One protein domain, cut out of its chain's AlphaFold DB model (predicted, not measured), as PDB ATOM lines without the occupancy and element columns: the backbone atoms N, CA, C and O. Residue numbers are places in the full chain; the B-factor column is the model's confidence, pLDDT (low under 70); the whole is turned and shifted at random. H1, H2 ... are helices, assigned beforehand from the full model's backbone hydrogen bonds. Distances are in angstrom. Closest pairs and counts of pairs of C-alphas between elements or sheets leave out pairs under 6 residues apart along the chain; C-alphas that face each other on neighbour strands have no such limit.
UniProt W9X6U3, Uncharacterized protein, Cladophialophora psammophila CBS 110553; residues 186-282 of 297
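What this domain is: This is residues 186 to 282 of the 297 residues of an uncharacterized protein of Cladophialophora psammophila CBS 110553 (UniProt W9X6U3). Look for one long helix, H3, in the middle, with H1 packed along it and H6 crossing it at a slant. Short H2 sits near H3's first residues, H4 makes a corner at its far end with H5 following, and a tail without named elements, residues 259 to 282, runs along the outside. The printed part has 97 residues with six named helices, H1 to H6 in chain order, and no named strand; the class is all helix. It is compact, with a radius of gyration of the C-alphas of 13.4 A and spans of 37 by 32 by 19 A.

Where its parts are: Find C-alpha 186 at (19.205, 2.617, 0.343); from there H1 runs 16.1 A to residue 196. H2 is residues 200 to 204, 7.1 A, and H3 residues 206 to 222, 24.0 A. Next come H4, residues 224 to 230, 10.1 A, and H5, residues 233 to 240, 10.6 A. H6, residues 244 to 258, runs 21.4 A to C-alpha 258 at (12.034, 9.868, -19.581).

How they stand to each other: Begin at H3, the hub. It touches H6 at a steep tilt of 47 degrees, the same way; their closest C-alphas, Ala 216 and Ile 253, are 4.6 A apart. With residues 208 to 215 alone it touches H1, closest at C-alphas 211 and 189, 6.1 A, at a shallow tilt of 17 degrees, opposite ways. H3 and H4 only just touch, only at the corner, closest at C-alphas 219 and 227, 6.0 A. H1 and H5 only just touch, with 3 pairs of C-alphas within 8 A, closest at 186 and 234, 6.5 A. H2 touches residues 244 to 248 of H6, closest at C-alphas 200 and 244, 5.5 A. Every O i to N i+4 pair is within hydrogen-bond range in H3, H4, H5 and H6; H1 has 6 of 7, and H2 0 of 1 but 2 of 2 O i to N i+3 pairs.

The domain as a whole: The C-alphas of Lys 260 and Arg 282, the two farthest apart, are 38.3 A apart. The printed part has no cut, and the five links between helices are tight. Confidence is under 70 at residues 241 to 242 and 275 to 282.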
ATOM      1  N   PHE A 186      19.635   3.902   0.892       93.44
ATOM      2  CA  PHE A 186      19.205   2.617   0.343       93.44
ATOM      3  C   PHE A 186      18.939   1.570   1.442       93.44
ATOM      4  O   PHE A 186      17.994   0.782   1.355       93.44
ATOM      5  N   ALA A 187      19.717   1.615   2.529       92.12
ATOM      6  CA  ALA A 187      19.535   0.755   3.695       92.12
ATOM      7  C   ALA A 187      18.129   0.864   4.325       92.12
ATOM      8  O   ALA A 187      17.644  -0.108   4.909       92.12
ATOM      9  N   ASP A 188      17.455   2.010   4.190       93.06
ATOM     10  CA  ASP A 188      16.096   2.220   4.693       93.06
ATOM     11  C   ASP A 188      15.073   1.401   3.892       93.06
ATOM     12  O   ASP A 188      14.264   0.670   4.474       93.06
ATOM     13  N   LEU A 189      15.177   1.431   2.558       92.81
ATOM     14  CA  LEU A 189      14.369   0.597   1.665       92.81
ATOM     15  C   LEU A 189      14.635  -0.894   1.904       92.81
ATOM     16  O   LEU A 189      13.698  -1.691   2.024       92.81
ATOM     17  N   TYR A 190      15.908  -1.284   2.004       89.38
ATOM     18  CA  TYR A 190      16.285  -2.675   2.246       89.38
ATOM     19  C   TYR A 190      15.737  -3.188   3.585       89.38
ATOM     20  O   TYR A 190      15.200  -4.295   3.675       89.38
ATOM     21  N   TRP A 191      15.804  -2.363   4.632       90.81
ATOM     22  CA  TRP A 191      15.318  -2.741   5.951       90.81
ATOM     23  C   TRP A 191      13.797  -2.903   6.011       90.81
ATOM     24  O   TRP A 191      13.333  -3.872   6.623       90.81
ATOM     25  N   ILE A 192      13.044  -1.973   5.407       91.56
ATOM     26  CA  ILE A 192      11.573  -2.011   5.370       91.56
ATOM     27  C   ILE A 192      11.099  -3.203   4.541       91.56
ATOM     28  O   ILE A 192      10.302  -4.005   5.024       91.56
ATOM     29  N   SER A 193      11.619  -3.351   3.318       89.81
ATOM     30  CA  SER A 193      11.197  -4.425   2.411       89.81
ATOM     31  C   SER A 193      11.426  -5.811   3.017       89.81
ATOM     32  O   SER A 193      10.525  -6.642   2.983       89.81
ATOM     33  N   GLY A 194      12.562  -6.029   3.691       87.88
ATOM     34  CA  GLY A 194      12.857  -7.289   4.383       87.88
ATOM     35  C   GLY A 194      11.962  -7.611   5.592       87.88
ATOM     36  O   GLY A 194      12.092  -8.694   6.155       87.88
ATOM     37  N   ARG A 195      11.083  -6.699   6.030       88.44
ATOM     38  CA  ARG A 195      10.158  -6.895   7.170       88.44
ATOM     39  C   ARG A 195       8.700  -7.040   6.778       88.44
ATOM     40  O   ARG A 195       7.917  -7.512   7.593       88.44
ATOM     41  N   ILE A 196       8.346  -6.637   5.564       87.00
ATOM     42  CA  ILE A 196       6.989  -6.778   5.033       87.00
ATOM     43  C   ILE A 196       6.762  -8.216   4.555       87.00
ATOM     44  O   ILE A 196       5.705  -8.791   4.801       87.00
ATOM     45  N   GLY A 197       7.760  -8.807   3.897       76.62
ATOM     46  CA  GLY A 197       7.694 -10.161   3.358       76.62
ATOM     47  C   GLY A 197       8.501 -10.293   2.073       76.62
ATOM     48  O   GLY A 197       9.394  -9.492   1.802       76.62
ATOM     49  N   GLU A 198       8.169 -11.302   1.277       71.44
ATOM     50  CA  GLU A 198       8.764 -11.546  -0.037       71.44
ATOM     51  C   GLU A 198       7.698 -11.448  -1.138       71.44
ATOM     52  O   GLU A 198       6.497 -11.494  -0.871       71.44
ATOM     53  N   GLY A 199       8.143 -11.298  -2.386       79.69
ATOM     54  CA  GLY A 199       7.264 -11.269  -3.558       79.69
ATOM     55  C   GLY A 199       6.762  -9.880  -3.964       79.69
ATOM     56  O   GLY A 199       7.196  -8.845  -3.453       79.69
ATOM     57  N   GLU A 200       5.861  -9.859  -4.949       83.62
ATOM     58  CA  GLU A 200       5.398  -8.626  -5.606       83.62
ATOM     59  C   GLU A 200       4.546  -7.731  -4.694       83.62
ATOM     60  O   GLU A 200       4.534  -6.515  -4.869       83.62
ATOM     61  N   ALA A 201       3.895  -8.299  -3.674       83.44
ATOM     62  CA  ALA A 201       3.073  -7.543  -2.728       83.44
ATOM     63  C   ALA A 201       3.877  -6.479  -1.956       83.44
ATOM     64  O   ALA A 201       3.349  -5.421  -1.623       83.44
ATOM     65  N   VAL A 202       5.175  -6.717  -1.722       87.62
ATOM     66  CA  VAL A 202       6.068  -5.750  -1.059       87.62
ATOM     67  C   VAL A 202       6.171  -4.457  -1.863       87.62
ATOM     68  O   VAL A 202       6.149  -3.370  -1.291       87.62
ATOM     69  N   CYS A 203       6.230  -4.566  -3.191       88.75
ATOM     70  CA  CYS A 203       6.294  -3.428  -4.104       88.75
ATOM     71  C   CYS A 203       5.009  -2.595  -4.128       88.75
ATOM     72  O   CYS A 203       4.982  -1.503  -4.687       88.75
ATOM     73  N   GLY A 204       3.934  -3.125  -3.557       87.50
ATOM     74  CA  GLY A 204       2.672  -2.430  -3.405       87.50
ATOM     75  C   GLY A 204       2.559  -1.568  -2.158       87.50
ATOM     76  O   GLY A 204       1.666  -0.734  -2.072       87.50
ATOM     77  N   VAL A 205       3.447  -1.757  -1.182       91.38
ATOM     78  CA  VAL A 205       3.368  -1.023   0.079       91.38
ATOM     79  C   VAL A 205       3.710   0.453  -0.157       91.38
ATOM     80  O   VAL A 205       4.788   0.730  -0.691       91.38
ATOM     81  N   PRO A 206       2.864   1.411   0.275       93.38
ATOM     82  CA  PRO A 206       3.048   2.830  -0.033       93.38
ATOM     83  C   PRO A 206       4.432   3.380   0.320       93.38
ATOM     84  O   PRO A 206       5.063   4.049  -0.496       93.38
ATOM     85  N   LEU A 207       4.965   3.041   1.498       95.38
ATOM     86  CA  LEU A 207       6.299   3.497   1.891       95.38
ATOM     87  C   LEU A 207       7.413   2.889   1.027       95.38
ATOM     88  O   LEU A 207       8.406   3.555   0.753       95.38
ATOM     89  N   VAL A 208       7.254   1.644   0.569       94.56
ATOM     90  CA  VAL A 208       8.216   1.004  -0.342       94.56
ATOM     91  C   VAL A 208       8.207   1.715  -1.691       94.56
ATOM     92  O   VAL A 208       9.272   2.059  -2.195       94.56
ATOM     93  N   GLN A 209       7.025   1.983  -2.248       94.31
ATOM     94  CA  GLN A 209       6.875   2.719  -3.505       94.31
ATOM     95  C   GLN A 209       7.456   4.128  -3.415       94.31
ATOM     96  O   GLN A 209       8.191   4.544  -4.309       94.31
ATOM     97  N   TYR A 210       7.177   4.839  -2.319       96.69
ATOM     98  CA  TYR A 210       7.743   6.159  -2.077       96.69
ATOM     99  C   TYR A 210       9.275   6.116  -2.052       96.69
ATOM    100  O   TYR A 210       9.921   6.887  -2.756       96.69
ATOM    101  N   LEU A 211       9.866   5.199  -1.282       96.62
ATOM    102  CA  LEU A 211      11.323   5.079  -1.191       96.62
ATOM    103  C   LEU A 211      11.953   4.700  -2.536       96.62
ATOM    104  O   LEU A 211      13.007   5.227  -2.875       96.62
ATOM    105  N   VAL A 212      11.310   3.825  -3.313       95.69
ATOM    106  CA  VAL A 212      11.749   3.479  -4.673       95.69
ATOM    107  C   VAL A 212      11.754   4.709  -5.581       95.69
ATOM    108  O   VAL A 212      12.760   4.966  -6.243       95.69
ATOM    109  N   ASP A 213      10.669   5.483  -5.585       96.38
ATOM    110  CA  ASP A 213      10.561   6.701  -6.387       96.38
ATOM    111  C   ASP A 213      11.592   7.757  -5.946       96.38
ATOM    112  O   ASP A 213      12.234   8.373  -6.796       96.38
ATOM    113  N   GLN A 214      11.795   7.937  -4.636       97.25
ATOM    114  CA  GLN A 214      12.781   8.875  -4.084       97.25
ATOM    115  C   GLN A 214      14.213   8.482  -4.470       97.25
ATOM    116  O   GLN A 214      14.974   9.323  -4.934       97.25
ATOM    117  N   ILE A 215      14.574   7.201  -4.335       96.81
ATOM    118  CA  ILE A 215      15.894   6.692  -4.738       96.81
ATOM    119  C   ILE A 215      16.109   6.897  -6.239       96.81
ATOM    120  O   ILE A 215      17.177   7.341  -6.654       96.81
ATOM    121  N   ALA A 216      15.101   6.601  -7.061       96.88
ATOM    122  CA  ALA A 216      15.184   6.809  -8.501       96.88
ATOM    123  C   ALA A 216      15.411   8.287  -8.861       96.88
ATOM    124  O   ALA A 216      16.229   8.585  -9.734       96.88
ATOM    125  N   PHE A 217      14.722   9.201  -8.173       96.75
ATOM    126  CA  PHE A 217      14.909  10.638  -8.339       96.75
ATOM    127  C   PHE A 217      16.314  11.095  -7.923       96.75
ATOM    128  O   PHE A 217      16.972  11.802  -8.683       96.75
ATOM    129  N   GLU A 218      16.814  10.647  -6.771       96.50
ATOM    130  CA  GLU A 218      18.151  11.020  -6.295       96.50
ATOM    131  C   GLU A 218      19.269  10.470  -7.195       96.50
ATOM    132  O   GLU A 218      20.231  11.184  -7.473       96.50
ATOM    133  N   ILE A 219      19.121   9.257  -7.740       96.19
ATOM    134  CA  ILE A 219      20.044   8.716  -8.754       96.19
ATOM    135  C   ILE A 219      20.013   9.567 -10.029       96.19
ATOM    136  O   ILE A 219      21.065   9.850 -10.602       96.19
ATOM    137  N   TYR A 220      18.829   9.979 -10.486       95.50
ATOM    138  CA  TYR A 220      18.696  10.848 -11.656       95.50
ATOM    139  C   TYR A 220      19.346  12.222 -11.429       95.50
ATOM    140  O   TYR A 220      20.019  12.737 -12.321       95.50
ATOM    141  N   GLN A 221      19.177  12.804 -10.239       94.31
ATOM    142  CA  GLN A 221      19.686  14.133  -9.904       94.31
ATOM    143  C   GLN A 221      21.198  14.145  -9.618       94.31
ATOM    144  O   GLN A 221      21.897  15.053 -10.067       94.31
ATOM    145  N   GLY A 222      21.695  13.174  -8.846       91.69
ATOM    146  CA  GLY A 222      23.076  13.122  -8.345       91.69
ATOM    147  C   GLY A 222      24.011  12.177  -9.107       91.69
ATOM    148  O   GLY A 222      25.226  12.213  -8.899       91.69
ATOM    149  N   GLY A 223      23.463  11.351  -9.998       93.75
ATOM    150  CA  GLY A 223      24.191  10.330 -10.745       93.75
ATOM    151  C   GLY A 223      24.327   9.003  -9.991       93.75
ATOM    152  O   GLY A 223      24.365   8.949  -8.761       93.75
ATOM    153  N   TYR A 224      24.430   7.912 -10.759       93.56
ATOM    154  CA  TYR A 224      24.555   6.551 -10.228       93.56
ATOM    155  C   TYR A 224      25.796   6.371  -9.344       93.56
ATOM    156  O   TYR A 224      25.665   5.872  -8.230       93.56
ATOM    157  N   ASP A 225      26.974   6.797  -9.813       93.38
ATOM    158  CA  ASP A 225      28.243   6.555  -9.110       93.38
ATOM    159  C   ASP A 225      28.263   7.222  -7.729       93.38
ATOM    160  O   ASP A 225      28.661   6.600  -6.744       93.38
ATOM    161  N   THR A 226      27.763   8.459  -7.637       94.19
ATOM    162  CA  THR A 226      27.622   9.190  -6.369       94.19
ATOM    163  C   THR A 226      26.696   8.441  -5.415       94.19
ATOM    164  O   THR A 226      27.055   8.178  -4.269       94.19
ATOM    165  N   PHE A 227      25.515   8.040  -5.897       94.94
ATOM    166  CA  PHE A 227      24.543   7.337  -5.066       94.94
ATOM    167  C   PHE A 227      25.073   5.981  -4.580       94.94
ATOM    168  O   PHE A 227      24.893   5.638  -3.411       94.94
ATOM    169  N   ALA A 228      25.729   5.215  -5.457       94.06
ATOM    170  CA  ALA A 228      26.308   3.914  -5.133       94.06
ATOM    171  C   ALA A 228      27.461   4.036  -4.126       94.06
ATOM    172  O   ALA A 228      27.540   3.236  -3.193       94.06
ATOM    173  N   HIS A 229      28.305   5.065  -4.257       93.00
ATOM    174  CA  HIS A 229      29.372   5.351  -3.298       93.00
ATOM    175  C   HIS A 229      28.825   5.592  -1.883       93.00
ATOM    176  O   HIS A 229      29.320   5.010  -0.916       93.00
ATOM    177  N   ASP A 230      27.754   6.379  -1.771       92.31
ATOM    178  CA  ASP A 230      27.116   6.697  -0.489       92.31
ATOM    179  C   ASP A 230      26.274   5.535   0.076       92.31
ATOM    180  O   ASP A 230      25.895   5.536   1.252       92.31
ATOM    181  N   ASN A 231      25.986   4.518  -0.743       92.44
ATOM    182  CA  ASN A 231      25.128   3.385  -0.407       92.44
ATOM    183  C   ASN A 231      25.787   2.055  -0.793       92.44
ATOM    184  O   ASN A 231      25.337   1.375  -1.708       92.44
ATOM    185  N   MET A 232      26.813   1.641  -0.048       87.00
ATOM    186  CA  MET A 232      27.622   0.449  -0.364       87.00
ATOM    187  C   MET A 232      26.821  -0.849  -0.600       87.00
ATOM    188  O   MET A 232      27.206  -1.675  -1.423       87.00
ATOM    189  N   ASP A 233      25.686  -1.035   0.082       85.94
ATOM    190  CA  ASP A 233      24.829  -2.222  -0.091       85.94
ATOM    191  C   ASP A 233      24.035  -2.217  -1.413       85.94
ATOM    192  O   ASP A 233      23.409  -3.217  -1.780       85.94
ATOM    193  N   PHE A 234      24.031  -1.096  -2.136       90.50
ATOM    194  CA  PHE A 234      23.254  -0.915  -3.355       90.50
ATOM    195  C   PHE A 234      23.750  -1.812  -4.491       90.50
ATOM    196  O   PHE A 234      22.951  -2.489  -5.136       90.50
ATOM    197  N   GLU A 235      25.065  -1.902  -4.695       87.75
ATOM    198  CA  GLU A 235      25.639  -2.767  -5.733       87.75
ATOM    199  C   GLU A 235      25.370  -4.250  -5.454       87.75
ATOM    200  O   GLU A 235      25.031  -5.018  -6.359       87.75
ATOM    201  N   ILE A 236      25.441  -4.651  -4.181       86.19
ATOM    202  CA  ILE A 236      25.092  -6.006  -3.735       86.19
ATOM    203  C   ILE A 236      23.617  -6.295  -4.046       86.19
ATOM    204  O   ILE A 236      23.273  -7.366  -4.552       86.19
ATOM    205  N   PHE A 237      22.726  -5.332  -3.804       86.56
ATOM    206  CA  PHE A 237      21.313  -5.459  -4.155       86.56
ATOM    207  C   PHE A 237      21.082  -5.570  -5.669       86.56
ATOM    208  O   PHE A 237      20.225  -6.349  -6.100       86.56
ATOM    209  N   LEU A 238      21.843  -4.841  -6.487       83.75
ATOM    210  CA  LEU A 238      21.760  -4.897  -7.951       83.75
ATOM    211  C   LEU A 238      22.370  -6.170  -8.550       83.75
ATOM    212  O   LEU A 238      21.954  -6.578  -9.632       83.75
ATOM    213  N   THR A 239      23.264  -6.857  -7.838       81.12
ATOM    214  CA  THR A 239      23.893  -8.105  -8.304       81.12
ATOM    215  C   THR A 239      23.146  -9.355  -7.832       81.12
ATOM    216  O   THR A 239      22.742 -10.163  -8.662       81.12
ATOM    217  N   ASN A 240      22.778  -9.459  -6.552       74.44
ATOM    218  CA  ASN A 240      22.401 -10.742  -5.921       74.44
ATOM    219  C   ASN A 240      20.890 -11.039  -5.747       74.44
ATOM    220  O   ASN A 240      20.510 -11.965  -5.039       74.44
ATOM    221  N   GLY A 241      20.004 -10.248  -6.333       59.16
ATOM    222  CA  GLY A 241      18.568 -10.223  -6.051       59.16
ATOM    223  C   GLY A 241      17.672 -10.634  -7.217       59.16
ATOM    224  O   GLY A 241      17.418  -9.840  -8.120       59.16
ATOM    225  N   ASP A 242      17.057 -11.807  -7.114       57.38
ATOM    226  CA  ASP A 242      15.790 -12.104  -7.792       57.38
ATOM    227  C   ASP A 242      14.634 -11.522  -6.964       57.38
ATOM    228  O   ASP A 242      13.903 -12.218  -6.262       57.38
ATOM    229  N   ARG A 243      14.568 -10.187  -6.903       71.94
ATOM    230  CA  ARG A 243      13.559  -9.475  -6.111       71.94
ATOM    231  C   ARG A 243      12.710  -8.601  -7.025       71.94
ATOM    232  O   ARG A 243      13.274  -7.729  -7.692       71.94
ATOM    233  N   PRO A 244      11.369  -8.719  -6.985       86.62
ATOM    234  CA  PRO A 244      10.453  -7.802  -7.669       86.62
ATOM    235  C   PRO A 244      10.778  -6.321  -7.428       86.62
ATOM    236  O   PRO A 244      10.639  -5.493  -8.324       86.62
ATOM    237  N   LEU A 245      11.318  -6.001  -6.249       88.81
ATOM    238  CA  LEU A 245      11.740  -4.653  -5.883       88.81
ATOM    239  C   LEU A 245      12.815  -4.066  -6.809       88.81
ATOM    240  O   LEU A 245      12.799  -2.872  -7.090       88.81
ATOM    241  N   ARG A 246      13.734  -4.893  -7.321       89.75
ATOM    242  CA  ARG A 246      14.759  -4.452  -8.275       89.75
ATOM    243  C   ARG A 246      14.113  -4.010  -9.586       89.75
ATOM    244  O   ARG A 246      14.463  -2.962 -10.120       89.75
ATOM    245  N   LYS A 247      13.158  -4.796 -10.087       90.19
ATOM    246  CA  LYS A 247      12.395  -4.474 -11.300       90.19
ATOM    247  C   LYS A 247      11.632  -3.161 -11.131       90.19
ATOM    248  O   LYS A 247      11.658  -2.342 -12.043       90.19
ATOM    249  N   GLU A 248      11.003  -2.942  -9.979       92.06
ATOM    250  CA  GLU A 248      10.322  -1.674  -9.695       92.06
ATOM    251  C   GLU A 248      11.283  -0.492  -9.605       92.06
ATOM    252  O   GLU A 248      10.999   0.556 -10.178       92.06
ATOM    253  N   LEU A 249      12.464  -0.669  -9.006       93.19
ATOM    254  CA  LEU A 249      13.472   0.385  -8.997       93.19
ATOM    255  C   LEU A 249      13.955   0.744 -10.408       93.19
ATOM    256  O   LEU A 249      14.004   1.920 -10.756       93.19
ATOM    257  N   PHE A 250      14.247  -0.248 -11.254       92.12
ATOM    258  CA  PHE A 250      14.621   0.016 -12.646       92.12
ATOM    259  C   PHE A 250      13.510   0.723 -13.424       92.12
ATOM    260  O   PHE A 250      13.791   1.651 -14.182       92.12
ATOM    261  N   LYS A 251      12.247   0.325 -13.225       94.12
ATOM    262  CA  LYS A 251      11.099   1.018 -13.822       94.12
ATOM    263  C   LYS A 251      11.013   2.469 -13.356       94.12
ATOM    264  O   LYS A 251      10.786   3.341 -14.188       94.12
ATOM    265  N   ALA A 252      11.203   2.728 -12.062       95.31
ATOM    266  CA  ALA A 252      11.168   4.075 -11.506       95.31
ATOM    267  C   ALA A 252      12.296   4.949 -12.077       95.31
ATOM    268  O   ALA A 252      12.022   6.046 -12.557       95.31
ATOM    269  N   ILE A 253      13.531   4.436 -12.141       95.00
ATOM    270  CA  ILE A 253      14.674   5.139 -12.753       95.00
ATOM    271  C   ILE A 253      14.391   5.451 -14.227       95.00
ATOM    272  O   ILE A 253      14.548   6.591 -14.662       95.00
ATOM    273  N   ALA A 254      13.926   4.462 -14.996       94.88
ATOM    274  CA  ALA A 254      13.599   4.652 -16.407       94.88
ATOM    275  C   ALA A 254      12.481   5.689 -16.605       94.88
ATOM    276  O   ALA A 254      12.563   6.513 -17.512       94.88
ATOM    277  N   LYS A 255      11.457   5.670 -15.745       94.69
ATOM    278  CA  LYS A 255      10.346   6.625 -15.773       94.69
ATOM    279  C   LYS A 255      10.823   8.051 -15.499       94.69
ATOM    280  O   LYS A 255      10.490   8.944 -16.270       94.69
ATOM    281  N   VAL A 256      11.613   8.254 -14.444       94.94
ATOM    282  CA  VAL A 256      12.164   9.570 -14.083       94.94
ATOM    283  C   VAL A 256      13.070  10.102 -15.198       94.94
ATOM    284  O   VAL A 256      12.958  11.264 -15.571       94.94
ATOM    285  N   ALA A 257      13.906   9.249 -15.799       91.56
ATOM    286  CA  ALA A 257      14.802   9.646 -16.888       91.56
ATOM    287  C   ALA A 257      14.076  10.041 -18.190       91.56
ATOM    288  O   ALA A 257      14.613  10.815 -18.982       91.56
ATOM    289  N   GLN A 258      12.875   9.506 -18.431       93.50
ATOM    290  CA  GLN A 258      12.034   9.868 -19.581       93.50
ATOM    291  C   GLN A 258      11.246  11.164 -19.358       93.50
ATOM    292  O   GLN A 258      10.747  11.761 -20.316       93.50
ATOM    293  N   GLU A 259      11.099  11.598 -18.108       93.12
ATOM    294  CA  GLU A 259      10.351  12.795 -17.763       93.12
ATOM    295  C   GLU A 259      11.196  14.047 -18.034       93.12
ATOM    296  O   GLU A 259      12.366  14.130 -17.671       93.12
ATOM    297  N   LYS A 260      10.609  15.051 -18.700       87.50
ATOM    298  CA  LYS A 260      11.343  16.269 -19.090       87.50
ATOM    299  C   LYS A 260      11.778  17.104 -17.881       87.50
ATOM    300  O   LYS A 260      12.823  17.736 -17.932       87.50
ATOM    301  N   ASN A 261      10.942  17.135 -16.844       88.62
ATOM    302  CA  ASN A 261      11.159  17.864 -15.598       88.62
ATOM    303  C   ASN A 261      10.606  17.012 -14.443       88.62
ATOM    304  O   ASN A 261       9.486  17.274 -13.992       88.62
ATOM    305  N   PRO A 262      11.321  15.958 -14.018       91.00
ATOM    306  CA  PRO A 262      10.841  15.114 -12.939       91.00
ATOM    307  C   PRO A 262      10.718  15.927 -11.650       91.00
ATOM    308  O   PRO A 262      11.588  16.733 -11.313       91.00
ATOM    309  N   ILE A 263       9.610  15.729 -10.942       91.25
ATOM    310  CA  ILE A 263       9.336  16.388  -9.663       91.25
ATOM    311  C   ILE A 263       9.884  15.512  -8.540       91.25
ATOM    312  O   ILE A 263       9.614  14.311  -8.519       91.25
ATOM    313  N   ASP A 264      10.586  16.128  -7.588       93.19
ATOM    314  CA  ASP A 264      11.055  15.458  -6.376       93.19
ATOM    315  C   ASP A 264       9.869  14.817  -5.615       93.19
ATOM    316  O   ASP A 264       8.950  15.533  -5.188       93.19
ATOM    317  N   PRO A 265       9.859  13.482  -5.425       94.56
ATOM    318  CA  PRO A 265       8.826  12.774  -4.668       94.56
ATOM    319  C   PRO A 265       8.603  13.326  -3.246       94.56
ATOM    320  O   PRO A 265       7.468  13.305  -2.744       94.56
ATOM    321  N   ALA A 266       9.646  13.865  -2.607       94.56
ATOM    322  CA  ALA A 266       9.573  14.496  -1.293       94.56
ATOM    323  C   ALA A 266       8.820  15.840  -1.306       94.56
ATOM    324  O   ALA A 266       8.131  16.163  -0.338       94.56
ATOM    325  N   LEU A 267       8.894  16.597  -2.408       90.50
ATOM    326  CA  LEU A 267       8.306  17.941  -2.540       90.50
ATOM    327  C   LEU A 267       6.960  17.959  -3.283       90.50
ATOM    328  O   LEU A 267       6.222  18.941  -3.213       90.50
ATOM    329  N   GLY A 268       6.639  16.889  -4.016       79.38
ATOM    330  CA  GLY A 268       5.410  16.773  -4.804       79.38
ATOM    331  C   GLY A 268       4.128  16.570  -3.983       79.38
ATOM    332  O   GLY A 268       4.097  16.676  -2.757       79.38
ATOM    333  N   LEU A 269       3.028  16.232  -4.659       80.75
ATOM    334  CA  LEU A 269       1.802  15.782  -3.986       80.75
ATOM    335  C   LEU A 269       1.994  14.369  -3.415       80.75
ATOM    336  O   LEU A 269       2.572  13.515  -4.090       80.75
ATOM    337  N   ASN A 270       1.471  14.102  -2.209       80.06
ATOM    338  CA  ASN A 270       1.466  12.739  -1.669       80.06
ATOM    339  C   ASN A 270       0.556  11.847  -2.521       80.06
ATOM    340  O   ASN A 270      -0.669  12.002  -2.490       80.06
ATOM    341  N   ARG A 271       1.165  10.916  -3.258       84.06
ATOM    342  CA  ARG A 271       0.480   9.934  -4.110       84.06
ATOM    343  C   ARG A 271       0.578   8.498  -3.589       84.06
ATOM    344  O   ARG A 271       0.091   7.595  -4.255       84.06
ATOM    345  N   TRP A 272       1.237   8.278  -2.451       85.38
ATOM    346  CA  TRP A 272       1.448   6.948  -1.880       85.38
ATOM    347  C   TRP A 272       0.541   6.792  -0.664       85.38
ATOM    348  O   TRP A 272       0.965   7.014   0.470       85.38
ATOM    349  N   LYS A 273      -0.723   6.450  -0.923       82.44
ATOM    350  CA  LYS A 273      -1.750   6.266   0.106       82.44
ATOM    351  C   LYS A 273      -2.274   4.843   0.129       82.44
ATOM    352  O   LYS A 273      -2.319   4.173  -0.899       82.44
ATOM    353  N   VAL A 274      -2.711   4.391   1.301       76.62
ATOM    354  CA  VAL A 274      -3.264   3.039   1.466       76.62
ATOM    355  C   VAL A 274      -4.612   2.872   0.753       76.62
ATOM    356  O   VAL A 274      -4.897   1.780   0.267       76.62
ATOM    357  N   GLU A 275      -5.424   3.935   0.637       61.59
ATOM    358  CA  GLU A 275      -6.715   3.904  -0.085       61.59
ATOM    359  C   GLU A 275      -6.567   3.544  -1.578       61.59
ATOM    360  O   GLU A 275      -7.514   3.039  -2.179       61.59
ATOM    361  N   ASP A 276      -5.373   3.723  -2.151       51.62
ATOM    362  CA  ASP A 276      -5.057   3.380  -3.540       51.62
ATOM    363  C   ASP A 276      -4.562   1.920  -3.707       51.62
ATOM    364  O   ASP A 276      -4.156   1.531  -4.805       51.62
ATOM    365  N   TYR A 277      -4.597   1.085  -2.650       48.38
ATOM    366  CA  TYR A 277      -4.068  -0.286  -2.674       48.38
ATOM    367  C   TYR A 277      -5.100  -1.377  -2.308       48.38
ATOM    368  O   TYR A 277      -5.832  -1.246  -1.322       48.38
ATOM    369  N   PRO A 278      -5.150  -2.512  -3.042       44.38
ATOM    370  CA  PRO A 278      -5.927  -3.674  -2.634       44.38
ATOM    371  C   PRO A 278      -5.318  -4.278  -1.365       44.38
ATOM    372  O   PRO A 278      -4.155  -4.664  -1.347       44.38
ATOM    373  N   THR A 279      -6.124  -4.339  -0.304       42.66
ATOM    374  CA  THR A 279      -5.903  -5.013   0.987       42.66
ATOM    375  C   THR A 279      -4.679  -5.936   1.004       42.66
ATOM    376  O   THR A 279      -4.696  -6.987   0.365       42.66
ATOM    377  N   PHE A 280      -3.633  -5.578   1.758       43.53
ATOM    378  CA  PHE A 280      -2.501  -6.468   2.024       43.53
ATOM    379  C   PHE A 280      -3.024  -7.743   2.709       43.53
ATOM    380  O   PHE A 280      -3.235  -7.790   3.925       43.53
ATOM    381  N   GLN A 281      -3.301  -8.774   1.913       40.72
ATOM    382  CA  GLN A 281      -3.538 -10.122   2.393       40.72
ATOM    383  C   GLN A 281      -2.165 -10.756   2.560       40.72
ATOM    384  O   GLN A 281      -1.516 -11.157   1.594       40.72
ATOM    385  N   ARG A 282      -1.700 -10.822   3.807       42.69
ATOM    386  CA  ARG A 282      -0.622 -11.738   4.165       42.69
ATOM    387  C   ARG A 282      -1.071 -13.121   3.694       42.69
ATOM    388  O   ARG A 282      -2.134 -13.567   4.110       42.69
TER     389      ARG A 282